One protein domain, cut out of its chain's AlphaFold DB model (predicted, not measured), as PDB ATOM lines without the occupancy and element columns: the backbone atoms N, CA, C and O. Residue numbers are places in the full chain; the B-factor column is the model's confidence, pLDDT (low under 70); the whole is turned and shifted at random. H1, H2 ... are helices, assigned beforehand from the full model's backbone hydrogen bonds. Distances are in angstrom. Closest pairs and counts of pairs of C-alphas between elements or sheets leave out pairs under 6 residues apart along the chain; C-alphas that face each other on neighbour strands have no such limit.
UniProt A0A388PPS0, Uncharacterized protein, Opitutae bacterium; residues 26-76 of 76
ATOM      1  N   THR A  26     141.363 166.201 161.807       59.44
ATOM      2  CA  THR A  26     140.954 164.865 161.386       59.44
ATOM      3  C   THR A  26     141.430 163.903 162.467       59.44
ATOM      4  O   THR A  26     142.535 163.372 162.392       59.44
ATOM      5  N   GLU A  27     140.643 163.731 163.533       65.31
ATOM      6  CA  GLU A  27     140.875 162.610 164.447       65.31
ATOM      7  C   GLU A  27     140.860 161.330 163.607       65.31
ATOM      8  O   GLU A  27     139.906 161.076 162.861       65.31
ATOM      9  N   LYS A  28     141.945 160.551 163.665       67.56
ATOM     10  CA  LYS A  28     141.998 159.269 162.967       67.56
ATOM     11  C   LYS A  28     140.871 158.398 163.504       67.56
ATOM     12  O   LYS A  28     140.628 158.346 164.710       67.56
ATOM     13  N   SER A  29     140.189 157.686 162.608       68.81
ATOM     14  CA  SER A  29     139.276 156.638 163.057       68.81
ATOM     15  C   SER A  29     140.051 155.638 163.930       68.81
ATOM     16  O   SER A  29     141.254 155.460 163.719       68.81
ATOM     17  N   PRO A  30     139.401 154.942 164.879       66.94
ATOM     18  CA  PRO A  30     140.081 153.951 165.713       66.94
ATOM     19  C   PRO A  30     140.880 152.917 164.901       66.94
ATOM     20  O   PRO A  30     141.981 152.536 165.292       66.94
ATOM     21  N   ALA A  31     140.364 152.519 163.733       67.19
ATOM     22  CA  ALA A  31     141.057 151.633 162.801       67.19
ATOM     23  C   ALA A  31     142.297 152.290 162.163       67.19
ATOM     24  O   ALA A  31     143.352 151.667 162.092       67.19
ATOM     25  N   ALA A  32     142.201 153.552 161.732       70.44
ATOM     26  CA  ALA A  32     143.332 154.280 161.158       70.44
ATOM     27  C   ALA A  32     144.428 154.584 162.195       70.44
ATOM     28  O   ALA A  32     145.609 154.545 161.859       70.44
ATOM     29  N   ALA A  33     144.058 154.849 163.451       73.56
ATOM     30  CA  ALA A  33     145.004 155.021 164.553       73.56
ATOM     31  C   ALA A  33     145.760 153.712 164.847       73.56
ATOM     32  O   ALA A  33     146.986 153.721 164.952       73.56
ATOM     33  N   ALA A  34     145.047 152.577 164.870       70.12
ATOM     34  CA  ALA A  34     145.658 151.258 165.036       70.12
ATOM     35  C   ALA A  34     146.642 150.924 163.899       70.12
ATOM     36  O   ALA A  34     147.754 150.474 164.165       70.12
ATOM     37  N   LEU A  35     146.275 151.201 162.640       72.38
ATOM     38  CA  LEU A  35     147.168 151.018 161.485       72.38
ATOM     39  C   LEU A  35     148.399 151.936 161.525       72.38
ATOM     40  O   LEU A  35     149.452 151.568 161.013       72.38
ATOM     41  N   ALA A  36     148.280 153.119 162.129       77.19
ATOM     42  CA  ALA A  36     149.382 154.064 162.281       77.19
ATOM     43  C   ALA A  36     150.314 153.747 163.468       77.19
ATOM     44  O   ALA A  36     151.254 154.505 163.704       77.19
ATOM     45  N   GLY A  37     150.060 152.668 164.219       75.44
ATOM     46  CA  GLY A  37     150.851 152.303 165.397       75.44
ATOM     47  C   GLY A  37     150.673 153.258 166.579       75.44
ATOM     48  O   GLY A  37     151.518 153.290 167.471       75.44
ATOM     49  N   GLU A  38     149.599 154.054 166.593       77.31
ATOM     50  CA  GLU A  38     149.293 154.909 167.735       77.31
ATOM     51  C   GLU A  38     148.894 154.051 168.935       77.31
ATOM     52  O   GLU A  38     148.200 153.037 168.797       77.31
ATOM     53  N   ALA A  39     149.329 154.472 170.126       71.62
ATOM     54  CA  ALA A  39     148.924 153.816 171.357       71.62
ATOM     55  C   ALA A  39     147.388 153.797 171.425       71.62
ATOM     56  O   ALA A  39     146.747 154.827 171.177       71.62
ATOM     57  N   PRO A  40     146.773 152.642 171.722       66.19
ATOM     58  CA  PRO A  40     145.332 152.582 171.838       66.19
ATOM     59  C   PRO A  40     144.890 153.563 172.924       66.19
ATOM     60  O   PRO A  40     145.411 153.534 174.037       66.19
ATOM     61  N   ALA A  41     143.933 154.434 172.588       70.31
ATOM     62  CA  ALA A  41     143.250 155.239 173.593       70.31
ATOM     63  C   ALA A  41     142.742 154.342 174.741       70.31
ATOM     64  O   ALA A  41     142.496 153.151 174.534       70.31
ATOM     65  N   GLU A  42     142.604 154.908 175.938       75.69
ATOM     66  CA  GLU A  42     142.183 154.158 177.123       75.69
ATOM     67  C   GLU A  42     140.839 153.432 176.910       75.69
ATOM     68  O   GLU A  42     139.952 153.914 176.197       75.69
ATOM     69  N   GLY A  43     140.696 152.265 177.544       79.88
ATOM     70  CA  GLY A  43     139.508 151.411 177.451       79.88
ATOM     71  C   GLY A  43     139.599 150.311 176.388       79.88
ATOM     72  O   GLY A  43     140.577 150.183 175.645       79.88
ATOM     73  N   THR A  44     138.568 149.465 176.319       84.44
ATOM     74  CA  THR A  44     138.530 148.373 175.337       84.44
ATOM     75  C   THR A  44     138.290 148.909 173.919       84.44
ATOM     76  O   THR A  44     137.854 150.044 173.711       84.44
ATOM     77  N   LEU A  45     138.584 148.106 172.890       78.62
ATOM     78  CA  LEU A  45     138.241 148.455 171.503       78.62
ATOM     79  C   LEU A  45     136.734 148.724 171.344       78.62
ATOM     80  O   LEU A  45     136.357 149.681 170.670       78.62
ATOM     81  N   GLU A  46     135.900 147.911 171.987       82.75
ATOM     82  CA  GLU A  46     134.445 148.045 171.966       82.75
ATOM     83  C   GLU A  46     133.990 149.366 172.600       82.75
ATOM     84  O   GLU A  46     133.221 150.107 171.985       82.75
ATOM     85  N   ASP A  47     134.538 149.719 173.766       85.25
ATOM     86  CA  ASP A  47     134.215 150.979 174.447       85.25
ATOM     87  C   ASP A  47     134.577 152.194 173.589       85.25
ATOM     88  O   ASP A  47     133.802 153.147 173.476       85.25
ATOM     89  N   ARG A  48     135.739 152.148 172.929       80.88
ATOM     90  CA  ARG A  48     136.198 153.223 172.043       80.88
ATOM     91  C   ARG A  48     135.309 153.380 170.816       80.88
ATOM     92  O   ARG A  48     135.005 154.509 170.427       80.88
ATOM     93  N   ILE A  49     134.882 152.267 170.219       82.62
ATOM     94  CA  ILE A  49     133.950 152.260 169.087       82.62
ATOM     95  C   ILE A  49     132.597 152.837 169.510       82.62
ATOM     96  O   ILE A  49     132.088 153.737 168.840       82.62
ATOM     97  N   ARG A  50     132.045 152.374 170.639       85.69
ATOM     98  CA  ARG A  50     130.778 152.873 171.187       85.69
ATOM     99  C   ARG A  50     130.839 154.380 171.423       85.69
ATOM    100  O   ARG A  50     130.005 155.111 170.896       85.69
ATOM    101  N   ALA A  51     131.874 154.858 172.111       86.25
ATOM    102  CA  ALA A  51     132.046 156.278 172.402       86.25
ATOM    103  C   ALA A  51     132.196 157.135 171.131       86.25
ATOM    104  O   ALA A  51     131.691 158.258 171.077       86.25
ATOM    105  N   ALA A  52     132.886 156.632 170.100       83.56
ATOM    106  CA  ALA A  52     132.994 157.319 168.815       83.56
ATOM    107  C   ALA A  52     131.633 157.412 168.102       83.56
ATOM    108  O   ALA A  52     131.270 158.484 167.619       83.56
ATOM    109  N   ASN A  53     130.854 156.328 168.100       86.75
ATOM    110  CA  ASN A  53     129.530 156.295 167.480       86.75
ATOM    111  C   ASN A  53     128.521 157.192 168.209       86.75
ATOM    112  O   ASN A  53     127.835 157.970 167.559       86.75
ATOM    113  N   GLU A  54     128.507 157.203 169.544       89.62
ATOM    114  CA  GLU A  54     127.652 158.111 170.328       89.62
ATOM    115  C   GLU A  54     127.963 159.598 170.086       89.62
ATOM    116  O   GLU A  54     127.081 160.459 170.153       89.62
ATOM    117  N   ARG A  55     129.232 159.942 169.829       86.44
ATOM    118  CA  ARG A  55     129.606 161.308 169.424       86.44
ATOM    119  C   ARG A  55     129.102 161.628 168.020       86.44
ATOM    120  O   ARG A  55     128.582 162.722 167.814       86.44
ATOM    121  N   ASN A  56     129.230 160.693 167.081       85.06
ATOM    122  CA  ASN A  56     128.752 160.877 165.711       85.06
ATOM    123  C   ASN A  56     127.227 161.018 165.653       85.06
ATOM    124  O   ASN A  56     126.737 161.902 164.958       85.06
ATOM    125  N   ASP A  57     126.489 160.231 166.438       87.75
ATOM    126  CA  ASP A  57     125.028 160.319 166.522       87.75
ATOM    127  C   ASP A  57     124.560 161.669 167.068       87.75
ATOM    128  O   ASP A  57     123.603 162.244 166.552       87.75
ATOM    129  N   ARG A  58     125.242 162.208 168.089       88.44
ATOM    130  CA  ARG A  58     124.955 163.565 168.583       88.44
ATOM    131  C   ARG A  58     125.181 164.612 167.500       88.44
ATOM    132  O   ARG A  58     124.276 165.383 167.218       88.44
ATOM    133  N   ARG A  59     126.334 164.570 166.827       85.31
ATOM    134  CA  ARG A  59     126.640 165.482 165.711       85.31
ATOM    135  C   ARG A  59     125.595 165.407 164.601       85.31
ATOM    136  O   ARG A  59     125.168 166.439 164.100       85.31
ATOM    137  N   LEU A  60     125.146 164.197 164.258       84.06
ATOM    138  CA  LEU A  60     124.107 163.995 163.251       84.06
ATOM    139  C   LEU A  60     122.784 164.657 163.662       84.06
ATOM    140  O   LEU A  60     122.145 165.299 162.833       84.06
ATOM    141  N   ARG A  61     122.386 164.531 164.937       86.38
ATOM    142  CA  ARG A  61     121.182 165.187 165.477       86.38
ATOM    143  C   ARG A  61     121.300 166.710 165.486       86.38
ATOM    144  O   ARG A  61     120.315 167.382 165.202       86.38
ATOM    145  N   ASP A  62     122.492 167.228 165.758       88.81
ATOM    146  CA  ASP A  62     122.766 168.668 165.810       88.81
ATOM    147  C   ASP A  62     122.961 169.291 164.410       88.81
ATOM    148  O   ASP A  62     123.183 170.494 164.288       88.81
ATOM    149  N   GLY A  63     122.880 168.486 163.341       83.38
ATOM    150  CA  GLY A  63     123.103 168.935 161.964       83.38
ATOM    151  C   GLY A  63     124.565 169.283 161.660       83.38
ATOM    152  O   GLY A  63     124.846 169.963 160.672       83.38
ATOM    153  N   ASP A  64     125.502 168.828 162.494       81.69
ATOM    154  CA  ASP A  64     126.931 169.046 162.304       81.69
ATOM    155  C   ASP A  64     127.439 168.190 161.131       81.69
ATOM    156  O   ASP A  64     127.465 166.956 161.181       81.69
ATOM    157  N   TRP A  65     127.893 168.862 160.071       73.94
ATOM    158  CA  TRP A  65     128.446 168.249 158.860       73.94
ATOM    159  C   TRP A  65     129.690 167.385 159.123       73.94
ATOM    160  O   TRP A  65     130.078 166.586 158.270       73.94
ATOM    161  N   ARG A  66     130.316 167.515 160.301       71.19
ATOM    162  CA  ARG A  66     131.441 166.684 160.760       71.19
ATOM    163  C   ARG A  66     131.011 165.305 161.259       71.19
ATOM    164  O   ARG A  66     131.869 164.525 161.681       71.19
ATOM    165  N   ALA A  67     129.712 165.000 161.271       75.44
ATOM    166  CA  ALA A  67     129.211 163.659 161.536       75.44
ATOM    167  C   ALA A  67     129.815 162.672 160.519       75.44
ATOM    168  O   ALA A  67     129.467 162.649 159.339       75.44
ATOM    169  N   VAL A  68     130.772 161.868 160.980       72.81
ATOM    170  CA  VAL A  68     131.422 160.831 160.175       72.81
ATOM    171  C   VAL A  68     130.641 159.521 160.255       72.81
ATOM    172  O   VAL A  68     129.850 159.298 161.173       72.81
ATOM    173  N   LYS A  69     130.879 158.631 159.283       73.31
ATOM    174  CA  LYS A  69     130.323 157.271 159.282       73.31
ATOM    175  C   LYS A  69     130.648 156.536 160.596       73.31
ATOM    176  O   LYS A  69     131.668 156.849 161.218       73.31
ATOM    177  N   PRO A  70     129.829 155.541 160.995       75.25
ATOM    178  CA  PRO A  70     130.082 154.758 162.197       75.25
ATOM    179  C   PRO A  70     131.513 154.222 162.230       75.25
ATOM    180  O   PRO A  70     131.989 153.615 161.265       75.25
ATOM    181  N   ALA A  71     132.200 154.448 163.347       80.06
ATOM    182  CA  ALA A  71     133.427 153.749 163.653       80.06
ATOM    183  C   ALA A  71     133.090 152.261 163.784       80.06
ATOM    184  O   ALA A  71     132.219 151.866 164.559       80.06
ATOM    185  N   VAL A  72     133.782 151.438 163.007       72.38
ATOM    186  CA  VAL A  72     133.733 149.981 163.114       72.38
ATOM    187  C   VAL A  72     135.138 149.485 163.420       72.38
ATOM    188  O   VAL A  72     136.125 150.038 162.928       72.38
ATOM    189  N   GLY A  73     135.230 148.480 164.287       63.72
ATOM    190  CA  GLY A  73     136.497 147.827 164.593       63.72
ATOM    191  C   GLY A  73     137.008 147.022 163.399       63.72
ATOM    192  O   GLY A  73     136.233 146.737 162.480       63.72
ATOM    193  N   PRO A  74     138.295 146.637 163.393       54.22
ATOM    194  CA  PRO A  74     138.765 145.610 162.471       54.22
ATOM    195  C   PRO A  74     137.864 144.372 162.589       54.22
ATOM    196  O   PRO A  74     137.561 143.924 163.697       54.22
ATOM    197  N   LYS A  75     137.396 143.856 161.447       51.06
ATOM    198  CA  LYS A  75     136.764 142.535 161.411       51.06
ATOM    199  C   LYS A  75     137.850 141.486 161.691       51.06
ATOM    200  O   LYS A  75     138.952 141.671 161.168       51.06
ATOM    201  N   PRO A  76     137.565 140.462 162.515       50.09
ATOM    202  CA  PRO A  76     138.477 139.337 162.692       50.09
ATOM    203  C   PRO A  76     138.753 138.631 161.360       50.09
ATOM    204  O   PRO A  76     137.859 138.655 160.479       50.09
TER     205      PRO A  76
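What this domain is: This is residues 26 to 76 of the 76 residues of an uncharacterized protein of Opitutae bacterium (UniProt A0A388PPS0). Look first for one long helix, H2, whose C-terminal strand-free tail, residues 62 to 76, folds back along it. The short helix H1 sits to one side near the beginning of H2, set steeply to it. The printed part has 51 residues with two named helices, H1 then H2, and no named strand; the class is all helix, with 23 residues, under half, in named elements. It is only just compact, close to loose, with a radius of gyration of the C-alphas of 11.4 A, and elongated, spanning 32 by 21 by 19 A.

How they stand to each other: Start from H2, residues 45 to 61, and look for H1, residues 30 to 35: they are close but not clearly touching, the closest C-alphas being those of Pro 30 and Ile 49, 7.2 A apart. They run opposite ways at a steep tilt of 51 degrees. In H1 and H2 every O i to N i+4 pair is within hydrogen-bond range.

Where its parts are: Find C-alpha 45 at (138.241, 148.455, 171.503); H2 runs 24.6 A to C-alpha 61 at (121.182, 165.187, 165.477). H1 begins at C-alpha 30, (140.081, 153.951, 165.713), and covers 8.8 A.

The domain as a whole: The C-alphas of Asp 62 and Pro 76 are farthest apart, 33.4 A. The printed part has no cut, and the link from H1 to H2 is short. Expect pLDDT under 70 at residues 26 to 31, 40 and 73 to 76.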